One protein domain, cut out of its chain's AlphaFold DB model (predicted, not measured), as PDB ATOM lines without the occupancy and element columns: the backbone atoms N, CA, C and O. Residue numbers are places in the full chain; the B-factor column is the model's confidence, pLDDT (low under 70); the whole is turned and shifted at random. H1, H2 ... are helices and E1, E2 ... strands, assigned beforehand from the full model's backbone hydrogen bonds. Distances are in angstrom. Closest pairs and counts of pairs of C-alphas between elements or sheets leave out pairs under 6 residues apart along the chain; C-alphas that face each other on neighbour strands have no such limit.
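Overview. This is residues 3 to 96 of the 103 residues of an uncharacterized protein of Trypanosoma brucei equiperdum (UniProt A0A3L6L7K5). A strongly twisted sheet of five strands runs through the middle of the domain, with the small helix H1 on one face and the longer H3 on the opposite face, near the edge strand E6. The first printed residues make a loop at one end, where residues 3 to 4 fold back beside E1, well away from the middle, and H2 only grazes the sheet. The 94 printed residues hold six named strands and three named helices, in the order E1 E2 E3 E4 H1 H2 E5 H3 E6, and the class is mixed, helices and strands. The sheet's order is E5 E4 E3 E2 E6, all antiparallel. The whole is compact, with a radius of gyration of the C-alphas of 11.9 A and spans of 29 by 28 by 24 A.

Along the chain. E1 is residues 10 to 12, with C-alpha 10 at (113.341, 122.408, 95.325). E2, residues 27 to 31, is 13.1 A long. E3, residues 40 to 47, measures 20.4 A and bends by 51 degrees at residue 44. E4, residues 50 to 56, measures 19.6 A. H1 is residues 59 to 63, H2 residues 65 to 69 and E5 residues 73 to 75. H3, residues 80 to 87, is 10.5 A long. E6, residues 89 to 95, is 14.5 A long and ends with C-alpha 95 at (106.916, 133.266, 115.581).

Arrangement. E2, E3 and E4 form a meander, each strand the antiparallel neighbour of the one before; E2 and E3 are a hairpin, as are E3 and E4. N 41 and O 29 are 2.8 A apart, and N 42 and O 54 2.8 A, within hydrogen-bond range. The edge strand E5 pairs with E4 through N 73 and O 53, 2.8 A, and the edge strand E6 with E2 through N 30 and O 90, 2.8 A. H1 is on the sheet at a height of 7.3 A, only just over E2, on which 3 of its 5 C-alphas fall; its closest C-alpha pair with E2 is Ile 28 and Ala 62, 7.0 A. H3 is on the opposite face, at a height of 7.2 A, over none of the strands, but only just: 2 of its 8 C-alphas fall on E6. The closest C-alphas of H3 and E6 are those of Leu 83 and Trp 89, 6.0 A apart. H1 and H2 are close but not clearly touching, with the C-alphas of Glu 61 and Ala 67 6.5 A apart. E1 pairs with no named strand. Every O i to N i+4 pair is within hydrogen-bond range in H1 and H3; in H2 it is 0 of 1, against 2 of 2 O i to N i+3 pairs.

Size, cuts and confidence. The C-alphas of Asp 9 and Asp 93, the two farthest apart, are 30.9 A apart. The printed part has no cut. The link from E1 to E2, 14 residues, is long. Mean pLDDT of the printed part is 88.0, and residue 77 is under 70.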
ATOM      1  N   ALA A   3     110.189 125.244  99.002       92.56
ATOM      2  CA  ALA A   3     111.430 125.687  99.634       92.56
ATOM      3  C   ALA A   3     112.649 125.163  98.871       92.56
ATOM      4  O   ALA A   3     112.579 124.102  98.248       92.56
ATOM      5  N   THR A   4     113.757 125.893  98.963       94.94
ATOM      6  CA  THR A   4     115.042 125.510  98.366       94.94
ATOM      7  C   THR A   4     115.949 124.929  99.444       94.94
ATOM      8  O   THR A   4     116.144 125.555 100.485       94.94
ATOM      9  N   THR A   5     116.499 123.736  99.240       93.31
ATOM     10  CA  THR A   5     117.453 123.118 100.170       93.31
ATOM     11  C   THR A   5     118.814 123.805 100.079       93.31
ATOM     12  O   THR A   5     119.131 124.457  99.083       93.31
ATOM     13  N   LYS A   6     119.677 123.630 101.084       89.56
ATOM     14  CA  LYS A   6     121.078 124.093 100.997       89.56
ATOM     15  C   LYS A   6     121.862 123.500  99.821       89.56
ATOM     16  O   LYS A   6     122.837 124.111  99.394       89.56
ATOM     17  N   SER A   7     121.443 122.346  99.309       87.94
ATOM     18  CA  SER A   7     122.032 121.712  98.125       87.94
ATOM     19  C   SER A   7     121.525 122.315  96.807       87.94
ATOM     20  O   SER A   7     122.084 122.018  95.757       87.94
ATOM     21  N   GLY A   8     120.505 123.179  96.856       89.88
ATOM     22  CA  GLY A   8     119.902 123.835  95.692       89.88
ATOM     23  C   GLY A   8     118.638 123.152  95.160       89.88
ATOM     24  O   GLY A   8     118.031 123.659  94.218       89.88
ATOM     25  N   ASP A   9     118.208 122.041  95.759       91.75
ATOM     26  CA  ASP A   9     117.007 121.318  95.336       91.75
ATOM     27  C   ASP A   9     115.730 122.045  95.753       91.75
ATOM     28  O   ASP A   9     115.675 122.694  96.796       91.75
ATOM     29  N   SER A  10     114.666 121.898  94.969       93.31
ATOM     30  CA  SER A  10     113.341 122.408  95.325       93.31
ATOM     31  C   SER A  10     112.475 121.300  95.911       93.31
ATOM     32  O   SER A  10     112.205 120.304  95.243       93.31
ATOM     33  N   ILE A  11     111.980 121.505  97.130       93.75
ATOM     34  CA  ILE A  11     111.084 120.573  97.826       93.75
ATOM     35  C   ILE A  11     109.742 121.229  98.152       93.75
ATOM     36  O   ILE A  11     109.614 122.456  98.205       93.75
ATOM     37  N   VAL A  12     108.721 120.402  98.384       93.06
ATOM     38  CA  VAL A  12     107.394 120.856  98.816       93.06
ATOM     39  C   VAL A  12     107.184 120.456 100.269       93.06
ATOM     40  O   VAL A  12     106.897 119.306 100.578       93.06
ATOM     41  N   LEU A  13     107.307 121.429 101.162       92.00
ATOM     42  CA  LEU A  13     107.105 121.252 102.592       92.00
ATOM     43  C   LEU A  13     105.617 121.124 102.926       92.00
ATOM     44  O   LEU A  13     104.798 121.949 102.489       92.00
ATOM     45  N   ASN A  14     105.295 120.140 103.760       90.75
ATOM     46  CA  ASN A  14     104.045 120.076 104.499       90.75
ATOM     47  C   ASN A  14     104.105 121.080 105.659       90.75
ATOM     48  O   ASN A  14     104.949 120.958 106.547       90.75
ATOM     49  N   VAL A  15     103.205 122.062 105.624       90.38
ATOM     50  CA  VAL A  15     103.092 123.143 106.616       90.38
ATOM     51  C   VAL A  15     101.896 122.949 107.555       90.38
ATOM     52  O   VAL A  15     101.351 123.913 108.083       90.38
ATOM     53  N   SER A  16     101.465 121.703 107.757       87.06
ATOM     54  CA  SER A  16     100.442 121.392 108.758       87.06
ATOM     55  C   SER A  16     100.923 121.804 110.160       87.06
ATOM     56  O   SER A  16     102.108 121.626 110.454       87.06
ATOM     57  N   PRO A  17     100.038 122.324 111.035       81.69
ATOM     58  CA  PRO A  17     100.416 122.769 112.378       81.69
ATOM     59  C   PRO A  17     101.034 121.654 113.222       81.69
ATOM     60  O   PRO A  17     101.910 121.904 114.045       81.69
ATOM     61  N   ASP A  18     100.587 120.419 112.998       83.88
ATOM     62  CA  ASP A  18     101.169 119.239 113.612       83.88
ATOM     63  C   ASP A  18     102.213 118.616 112.683       83.88
ATOM     64  O   ASP A  18     101.893 118.001 111.663       83.88
ATOM     65  N   THR A  19     103.482 118.792 113.041       82.81
ATOM     66  CA  THR A  19     104.605 118.149 112.350       82.81
ATOM     67  C   THR A  19     104.893 116.742 112.875       82.81
ATOM     68  O   THR A  19     105.730 116.052 112.301       82.81
ATOM     69  N   GLY A  20     104.275 116.326 113.989       82.00
ATOM     70  CA  GLY A  20     104.650 115.124 114.740       82.00
ATOM     71  C   GLY A  20     105.929 115.271 115.579       82.00
ATOM     72  O   GLY A  20     106.235 114.401 116.392       82.00
ATOM     73  N   PHE A  21     106.660 116.386 115.449       82.31
ATOM     74  CA  PHE A  21     107.904 116.658 116.186       82.31
ATOM     75  C   PHE A  21     107.712 117.619 117.364       82.31
ATOM     76  O   PHE A  21     108.683 118.008 118.010       82.31
ATOM     77  N   GLY A  22     106.469 118.011 117.657       84.50
ATOM     78  CA  GLY A  22     106.137 118.922 118.755       84.50
ATOM     79  C   GLY A  22     106.616 120.367 118.555       84.50
ATOM     80  O   GLY A  22     106.759 121.091 119.547       84.50
ATOM     81  N   PHE A  23     106.851 120.740 117.294       88.81
ATOM     82  CA  PHE A  23     107.070 122.096 116.784       88.81
ATOM     83  C   PHE A  23     106.150 122.315 115.583       88.81
ATOM     84  O   PHE A  23     105.936 121.382 114.811       88.81
ATOM     85  N   ALA A  24     105.634 123.519 115.394       91.44
ATOM     86  CA  ALA A  24     104.823 123.879 114.240       91.44
ATOM     87  C   ALA A  24     105.651 124.684 113.221       91.44
ATOM     88  O   ALA A  24     106.603 125.372 113.596       91.44
ATOM     89  N   PRO A  25     105.303 124.655 111.923       92.88
ATOM     90  CA  PRO A  25     105.833 125.618 110.963       92.88
ATOM     91  C   PRO A  25     105.608 127.048 111.463       92.88
ATOM     92  O   PRO A  25     104.539 127.373 111.975       92.88
ATOM     93  N   GLY A  26     106.618 127.900 111.334       93.00
ATOM     94  CA  GLY A  26     106.617 129.259 111.869       93.00
ATOM     95  C   GLY A  26     107.065 129.394 113.315       93.00
ATOM     96  O   GLY A  26     107.298 130.520 113.750       93.00
ATOM     97  N   ASP A  27     107.247 128.295 114.045       93.94
ATOM     98  CA  ASP A  27     107.912 128.364 115.339       93.94
ATOM     99  C   ASP A  27     109.381 128.736 115.156       93.94
ATOM    100  O   ASP A  27     110.065 128.259 114.244       93.94
ATOM    101  N   ILE A  28     109.859 129.598 116.046       94.56
ATOM    102  CA  ILE A  28     111.264 129.967 116.139       94.56
ATOM    103  C   ILE A  28     111.838 129.245 117.357       94.56
ATOM    104  O   ILE A  28     111.194 129.151 118.400       94.56
ATOM    105  N   VAL A  29     113.036 128.686 117.218       92.38
ATOM    106  CA  VAL A  29     113.721 127.967 118.295       92.38
ATOM    107  C   VAL A  29     115.156 128.456 118.444       92.38
ATOM    108  O   VAL A  29     115.840 128.685 117.447       92.38
ATOM    109  N   TYR A  30     115.651 128.572 119.673       90.50
ATOM    110  CA  TYR A  30     117.080 128.761 119.921       90.50
ATOM    111  C   TYR A  30     117.824 127.437 119.926       90.50
ATOM    112  O   TYR A  30     117.306 126.405 120.350       90.50
ATOM    113  N   PHE A  31     119.093 127.499 119.535       86.75
ATOM    114  CA  PHE A  31     120.042 126.422 119.759       86.75
ATOM    115  C   PHE A  31     120.849 126.692 121.026       86.75
ATOM    116  O   PHE A  31     121.636 127.633 121.058       86.75
ATOM    117  N   SER A  32     120.734 125.833 122.038       82.88
ATOM    118  CA  SER A  32     121.518 125.976 123.271       82.88
ATOM    119  C   SER A  32     122.753 125.063 123.348       82.88
ATOM    120  O   SER A  32     123.559 125.214 124.267       82.88
ATOM    121  N   LYS A  33     122.907 124.080 122.440       71.75
ATOM    122  CA  LYS A  33     123.958 123.035 122.532       71.75
ATOM    123  C   LYS A  33     124.646 122.648 121.211       71.75
ATOM    124  O   LYS A  33     125.428 121.704 121.195       71.75
ATOM    125  N   SER A  34     124.398 123.353 120.106       72.12
ATOM    126  CA  SER A  34     124.904 122.966 118.774       72.12
ATOM    127  C   SER A  34     125.939 123.943 118.198       72.12
ATOM    128  O   SER A  34     126.200 125.003 118.762       72.12
ATOM    129  N   ARG A  35     126.477 123.637 117.004       74.94
ATOM    130  CA  ARG A  35     127.292 124.574 116.193       74.94
ATOM    131  C   ARG A  35     126.569 125.881 115.837       74.94
ATOM    132  O   ARG A  35     127.187 126.815 115.337       74.94
ATOM    133  N   HIS A  36     125.255 125.917 116.036       78.25
ATOM    134  CA  HIS A  36     124.403 127.079 115.834       78.25
ATOM    135  C   HIS A  36     124.088 127.798 117.154       78.25
ATOM    136  O   HIS A  36     123.170 128.605 117.178       78.25
ATOM    137  N   ASN A  37     124.812 127.523 118.247       80.75
ATOM    138  CA  ASN A  37     124.631 128.240 119.509       80.75
ATOM    139  C   ASN A  37     124.706 129.764 119.297       80.75
ATOM    140  O   ASN A  37     125.584 130.250 118.581       80.75
ATOM    141  N   GLY A  38     123.756 130.494 119.882       82.00
ATOM    142  CA  GLY A  38     123.570 131.933 119.670       82.00
ATOM    143  C   GLY A  38     122.822 132.308 118.385       82.00
ATOM    144  O   GLY A  38     122.663 133.491 118.113       82.00
ATOM    145  N   LYS A  39     122.363 131.327 117.599       91.88
ATOM    146  CA  LYS A  39     121.471 131.508 116.443       91.88
ATOM    147  C   LYS A  39     120.084 130.950 116.742       91.88
ATOM    148  O   LYS A  39     119.879 130.237 117.729       91.88
ATOM    149  N   VAL A  40     119.155 131.218 115.834       93.12
ATOM    150  CA  VAL A  40     117.800 130.663 115.853       93.12
ATOM    151  C   VAL A  40     117.542 129.785 114.642       93.12
ATOM    152  O   VAL A  40     118.169 129.953 113.595       93.12
ATOM    153  N   ALA A  41     116.596 128.866 114.772       94.25
ATOM    154  CA  ALA A  41     115.989 128.171 113.655       94.25
ATOM    155  C   ALA A  41     114.521 128.559 113.515       94.25
ATOM    156  O   ALA A  41     113.786 128.600 114.492       94.25
ATOM    157  N   LEU A  42     114.105 128.805 112.280       95.31
ATOM    158  CA  LEU A  42     112.711 128.892 111.881       95.31
ATOM    159  C   LEU A  42     112.271 127.519 111.387       95.31
ATOM    160  O   LEU A  42     112.806 127.026 110.390       95.31
ATOM    161  N   VAL A  43     111.281 126.921 112.036       94.50
ATOM    162  CA  VAL A  43     110.675 125.669 111.583       94.50
ATOM    163  C   VAL A  43     109.856 125.946 110.326       94.50
ATOM    164  O   VAL A  43     108.998 126.825 110.302       94.50
ATOM    165  N   ARG A  44     110.130 125.206 109.251       94.38
ATOM    166  CA  ARG A  44     109.501 125.416 107.938       94.38
ATOM    167  C   ARG A  44     108.482 124.347 107.582       94.38
ATOM    168  O   ARG A  44     107.611 124.608 106.761       94.38
ATOM    169  N   GLY A  45     108.578 123.172 108.196       92.81
ATOM    170  CA  GLY A  45     107.625 122.084 108.021       92.81
ATOM    171  C   GLY A  45     108.305 120.737 107.853       92.81
ATOM    172  O   GLY A  45     109.451 120.552 108.261       92.81
ATOM    173  N   VAL A  46     107.578 119.792 107.261       92.38
ATOM    174  CA  VAL A  46     108.023 118.403 107.100       92.38
ATOM    175  C   VAL A  46     108.063 118.021 105.629       92.38
ATOM    176  O   VAL A  46     107.164 118.364 104.864       92.38
ATOM    177  N   PHE A  47     109.084 117.272 105.232       91.75
ATOM    178  CA  PHE A  47     109.152 116.619 103.926       91.75
ATOM    179  C   PHE A  47     109.884 115.287 104.087       91.75
ATOM    180  O   PHE A  47     110.897 115.228 104.785       91.75
ATOM    181  N   GLU A  48     109.314 114.223 103.513       89.38
ATOM    182  CA  GLU A  48     109.805 112.837 103.630       89.38
ATOM    183  C   GLU A  48     110.040 112.376 105.082       89.38
ATOM    184  O   GLU A  48     110.998 111.677 105.394       89.38
ATOM    185  N   GLY A  49     109.153 112.787 105.997       86.19
ATOM    186  CA  GLY A  49     109.232 112.410 107.412       86.19
ATOM    187  C   GLY A  49     110.369 113.084 108.186       86.19
ATOM    188  O   GLY A  49     110.647 112.684 109.310       86.19
ATOM    189  N   MET A  50     111.016 114.102 107.613       89.38
ATOM    190  CA  MET A  50     112.068 114.877 108.272       89.38
ATOM    191  C   MET A  50     111.594 116.297 108.561       89.38
ATOM    192  O   MET A  50     110.841 116.874 107.773       89.38
ATOM    193  N   LEU A  51     112.067 116.876 109.665       91.00
ATOM    194  CA  LEU A  51     111.812 118.274 109.995       91.00
ATOM    195  C   LEU A  51     112.784 119.173 109.227       91.00
ATOM    196  O   LEU A  51     113.999 118.965 109.258       91.00
ATOM    197  N   TRP A  52     112.247 120.195 108.572       93.62
ATOM    198  CA  TRP A  52     113.012 121.170 107.804       93.62
ATOM    199  C   TRP A  52     112.938 122.544 108.453       93.62
ATOM    200  O   TRP A  52     111.873 122.989 108.895       93.62
ATOM    201  N   PHE A  53     114.078 123.225 108.504       94.12
ATOM    202  CA  PHE A  53     114.222 124.512 109.172       94.12
ATOM    203  C   PHE A  53     115.259 125.397 108.477       94.12
ATOM    204  O   PHE A  53     116.165 124.910 107.808       94.12
ATOM    205  N   SER A  54     115.155 126.706 108.661       94.94
ATOM    206  CA  SER A  54     116.151 127.686 108.206       94.94
ATOM    207  C   SER A  54     116.850 128.285 109.424       94.94
ATOM    208  O   SER A  54     116.210 128.472 110.453       94.94
ATOM    209  N   VAL A  55     118.150 128.577 109.344       94.25
ATOM    210  CA  VAL A  55     118.927 129.112 110.480       94.25
ATOM    211  C   VAL A  55     119.240 130.585 110.260       94.25
ATOM    212  O   VAL A  55     119.785 130.932 109.215       94.25
ATOM    213  N   PHE A  56     118.991 131.415 111.272       94.69
ATOM    214  CA  PHE A  56     119.210 132.862 111.227       94.69
ATOM    215  C   PHE A  56     120.053 133.353 112.408       94.69
ATOM    216  O   PHE A  56     120.044 132.725 113.468       94.69
ATOM    217  N   PRO A  57     120.780 134.472 112.261       92.75
ATOM    218  CA  PRO A  57     121.513 135.097 113.358       92.75
ATOM    219  C   PRO A  57     120.604 135.583 114.493       92.75
ATOM    220  O   PRO A  57     120.986 135.472 115.653       92.75
ATOM    221  N   THR A  58     119.415 136.102 114.173       92.50
ATOM    222  CA  THR A  58     118.514 136.735 115.148       92.50
ATOM    223  C   THR A  58     117.060 136.292 114.983       92.50
ATOM    224  O   THR A  58     116.637 135.889 113.897       92.50
ATOM    225  N   VAL A  59     116.269 136.414 116.059       92.44
ATOM    226  CA  VAL A  59     114.807 136.211 116.018       92.44
ATOM    227  C   VAL A  59     114.144 137.164 115.030       92.44
ATOM    228  O   VAL A  59     113.268 136.743 114.285       92.44
ATOM    229  N   HIS A  60     114.585 138.425 114.994       91.94
ATOM    230  CA  HIS A  60     114.033 139.435 114.095       91.94
ATOM    231  C   HIS A  60     114.118 138.978 112.633       91.94
ATOM    232  O   HIS A  60     113.107 138.956 111.935       91.94
ATOM    233  N   GLU A  61     115.292 138.516 112.199       91.88
ATOM    234  CA  GLU A  61     115.474 137.970 110.850       91.88
ATOM    235  C   GLU A  61     114.618 136.726 110.602       91.88
ATOM    236  O   GLU A  61     114.018 136.616 109.542       91.88
ATOM    237  N   ALA A  62     114.502 135.816 111.574       93.50
ATOM    238  CA  ALA A  62     113.664 134.621 111.437       93.50
ATOM    239  C   ALA A  62     112.154 134.930 111.391       93.50
ATOM    240  O   ALA A  62     111.384 134.174 110.798       93.50
ATOM    241  N   SER A  63     111.716 136.022 112.018       92.31
ATOM    242  CA  SER A  63     110.310 136.443 112.062       92.31
ATOM    243  C   SER A  63     109.851 137.194 110.810       92.31
ATOM    244  O   SER A  63     108.650 137.298 110.565       92.31
ATOM    245  N   ALA A  64     110.794 137.693 110.009       92.88
ATOM    246  CA  ALA A  64     110.509 138.486 108.825       92.88
ATOM    247  C   ALA A  64     109.911 137.622 107.689       92.88
ATOM    248  O   ALA A  64     110.257 136.442 107.565       92.88
ATOM    249  N   PRO A  65     109.027 138.157 106.829       90.44
ATOM    250  CA  PRO A  65     108.485 137.413 105.687       90.44
ATOM    251  C   PRO A  65     109.568 136.885 104.731       90.44
ATOM    252  O   PRO A  65     109.456 135.774 104.214       90.44
ATOM    253  N   GLU A  66     110.645 137.646 104.551       92.62
ATOM    254  CA  GLU A  66     111.786 137.332 103.684       92.62
ATOM    255  C   GLU A  66     112.568 136.107 104.179       92.62
ATOM    256  O   GLU A  66     113.229 135.423 103.397       92.62
ATOM    257  N   ALA A  67     112.425 135.747 105.462       92.56
ATOM    258  CA  ALA A  67     112.961 134.505 106.013       92.56
ATOM    259  C   ALA A  67     112.471 133.272 105.236       92.56
ATOM    260  O   ALA A  67     113.126 132.225 105.239       92.56
ATOM    261  N   LEU A  68     111.325 133.378 104.550       91.12
ATOM    262  CA  LEU A  68     110.788 132.287 103.757       91.12
ATOM    263  C   LEU A  68     111.643 131.934 102.533       91.12
ATOM    264  O   LEU A  68     111.609 130.781 102.093       91.12
ATOM    265  N   GLU A  69     112.447 132.867 102.036       92.00
ATOM    266  CA  GLU A  69     113.335 132.660 100.889       92.00
ATOM    267  C   GLU A  69     114.646 131.965 101.276       92.00
ATOM    268  O   GLU A  69     115.344 131.414 100.422       92.00
ATOM    269  N   ALA A  70     114.980 131.950 102.571       93.88
ATOM    270  CA  ALA A  70     116.199 131.330 103.056       93.88
ATOM    271  C   ALA A  70     116.206 129.820 102.793       93.88
ATOM    272  O   ALA A  70     115.214 129.116 103.020       93.88
ATOM    273  N   ALA A  71     117.373 129.314 102.390       93.31
ATOM    274  CA  ALA A  71     117.562 127.892 102.167       93.31
ATOM    275  C   ALA A  71     117.272 127.083 103.441       93.31
ATOM    276  O   ALA A  71     117.611 127.490 104.559       93.31
ATOM    277  N   VAL A  72     116.650 125.921 103.261       93.81
ATOM    278  CA  VAL A  72     116.312 125.010 104.352       93.81
ATOM    279  C   VAL A  72     117.397 123.959 104.555       93.81
ATOM    280  O   VAL A  72     118.024 123.468 103.612       93.81
ATOM    281  N   ASP A  73     117.608 123.627 105.818       92.00
ATOM    282  CA  ASP A  73     118.362 122.481 106.304       92.00
ATOM    283  C   ASP A  73     117.377 121.447 106.869       92.00
ATOM    284  O   ASP A  73     116.203 121.752 107.105       92.00
ATOM    285  N   THR A  74     117.852 120.226 107.087       90.38
ATOM    286  CA  THR A  74     117.035 119.133 107.614       90.38
ATOM    287  C   THR A  74     117.634 118.563 108.891       90.38
ATOM    288  O   THR A  74     118.853 118.535 109.073       90.38
ATOM    289  N   ALA A  75     116.772 118.103 109.793       82.69
ATOM    290  CA  ALA A  75     117.164 117.297 110.939       82.69
ATOM    291  C   ALA A  75     116.452 115.946 110.877       82.69
ATOM    292  O   ALA A  75     115.222 115.862 110.928       82.69
ATOM    293  N   THR A  76     117.245 114.877 110.831       74.50
ATOM    294  CA  THR A  76     116.764 113.516 111.050       74.50
ATOM    295  C   THR A  76     116.636 113.287 112.552       74.50
ATOM    296  O   THR A  76     117.616 113.147 113.279       74.50
ATOM    297  N   CYS A  77     115.405 113.290 113.042       69.25
ATOM    298  CA  CYS A  77     115.095 113.038 114.445       69.25
ATOM    299  C   CYS A  77     113.834 112.184 114.531       69.25
ATOM    300  O   CYS A  77     113.014 112.184 113.617       69.25
ATOM    301  N   ARG A  78     113.695 111.414 115.611       70.25
ATOM    302  CA  ARG A  78     112.516 110.576 115.866       70.25
ATOM    303  C   ARG A  78     111.493 111.269 116.761       70.25
ATOM    304  O   ARG A  78     110.343 110.849 116.783       70.25
ATOM    305  N   SER A  79     111.900 112.294 117.516       76.50
ATOM    306  CA  SER A  79     111.016 113.011 118.439       76.50
ATOM    307  C   SER A  79     111.522 114.413 118.803       76.50
ATOM    308  O   SER A  79     112.692 114.755 118.605       76.50
ATOM    309  N   LYS A  80     110.634 115.202 119.422       80.38
ATOM    310  CA  LYS A  80     110.942 116.500 120.047       80.38
ATOM    311  C   LYS A  80     112.120 116.421 121.021       80.38
ATOM    312  O   LYS A  80     112.999 117.276 121.026       80.38
ATOM    313  N   GLU A  81     112.131 115.393 121.863       82.50
ATOM    314  CA  GLU A  81     113.136 115.200 122.914       82.50
ATOM    315  C   GLU A  81     114.523 114.966 122.320       82.50
ATOM    316  O   GLU A  81     115.523 115.437 122.862       82.50
ATOM    317  N   GLU A  82     114.587 114.285 121.175       81.56
ATOM    318  CA  GLU A  82     115.832 114.084 120.449       81.56
ATOM    319  C   GLU A  82     116.371 115.407 119.888       81.56
ATOM    320  O   GLU A  82     117.563 115.677 120.032       81.56
ATOM    321  N   LEU A  83     115.507 116.283 119.362       79.62
ATOM    322  CA  LEU A  83     115.899 117.632 118.926       79.62
ATOM    323  C   LEU A  83     116.416 118.487 120.089       79.62
ATOM    324  O   LEU A  83     117.477 119.109 119.988       79.62
ATOM    325  N   ILE A  84     115.715 118.474 121.225       82.50
ATOM    326  CA  ILE A  84     116.148 119.173 122.442       82.50
ATOM    327  C   ILE A  84     117.504 118.630 122.908       82.50
ATOM    328  O   ILE A  84     118.403 119.397 123.251       82.50
ATOM    329  N   ARG A  85     117.693 117.310 122.899       83.44
ATOM    330  CA  ARG A  85     118.932 116.679 123.364       83.44
ATOM    331  C   ARG A  85     120.116 116.949 122.437       83.44
ATOM    332  O   ARG A  85     121.193 117.268 122.937       83.44
ATOM    333  N   GLN A  86     119.938 116.785 121.126       78.69
ATOM    334  CA  GLN A  86     121.018 116.904 120.142       78.69
ATOM    335  C   GLN A  86     121.399 118.361 119.882       78.69
ATOM    336  O   GLN A  86     122.579 118.692 119.786       78.69
ATOM    337  N   PHE A  87     120.403 119.239 119.777       79.56
ATOM    338  CA  PHE A  87     120.610 120.605 119.310       79.56
ATOM    339  C   PHE A  87     120.351 121.666 120.383       79.56
ATOM    340  O   PHE A  87     120.754 122.820 120.206       79.56
ATOM    341  N   GLY A  88     119.718 121.293 121.500       82.94
ATOM    342  CA  GLY A  88     119.311 122.243 122.530       82.94
ATOM    343  C   GLY A  88     118.162 123.129 122.070       82.94
ATOM    344  O   GLY A  88     118.207 124.321 122.345       82.94
ATOM    345  N   TRP A  89     117.207 122.588 121.303       88.19
ATOM    346  CA  TRP A  89     116.071 123.365 120.801       88.19
ATOM    347  C   TRP A  89     115.197 123.847 121.950       88.19
ATOM    348  O   TRP A  89     114.694 123.045 122.734       88.19
ATOM    349  N   VAL A  90     114.996 125.155 122.025       86.44
ATOM    350  CA  VAL A  90     114.085 125.791 122.978       86.44
ATOM    351  C   VAL A  90     113.163 126.701 122.186       86.44
ATOM    352  O   VAL A  90     113.652 127.483 121.380       86.44
ATOM    353  N   LEU A  91     111.849 126.553 122.375       85.50
ATOM    354  CA  LEU A  91     110.855 127.401 121.719       85.50
ATOM    355  C   LEU A  91     111.012 128.848 122.164       85.50
ATOM    356  O   LEU A  91     111.109 129.115 123.360       85.50
ATOM    357  N   GLU A  92     110.964 129.738 121.185       86.44
ATOM    358  CA  GLU A  92     110.822 131.163 121.410       86.44
ATOM    359  C   GLU A  92     109.365 131.584 121.510       86.44
ATOM    360  O   GLU A  92     108.480 130.987 120.900       86.44
ATOM    361  N   ASP A  93     109.136 132.668 122.249       83.31
ATOM    362  CA  ASP A  93     107.823 133.318 122.333       83.31
ATOM    363  C   ASP A  93     107.475 134.080 121.033       83.31
ATOM    364  O   ASP A  93     106.341 134.493 120.796       83.31
ATOM    365  N   ALA A  94     108.457 134.240 120.140       84.69
ATOM    366  CA  ALA A  94     108.286 134.810 118.812       84.69
ATOM    367  C   ALA A  94     107.967 133.739 117.756       84.69
ATOM    368  O   ALA A  94     108.398 132.589 117.833       84.69
ATOM    369  N   SER A  95     107.252 134.143 116.704       88.38
ATOM    370  CA  SER A  95     106.916 133.266 115.581       88.38
ATOM    371  C   SER A  95     106.902 134.019 114.255       88.38
ATOM    372  O   SER A  95     106.803 135.245 114.225       88.38
ATOM    373  N   ASN A  96     106.995 133.275 113.156       89.81
ATOM    374  CA  ASN A  96     106.806 133.785 111.805       89.81
ATOM    375  C   ASN A  96     105.380 133.437 111.325       89.81
ATOM    376  O   ASN A  96     105.103 132.269 111.024       89.81
TER     377      ASN A  96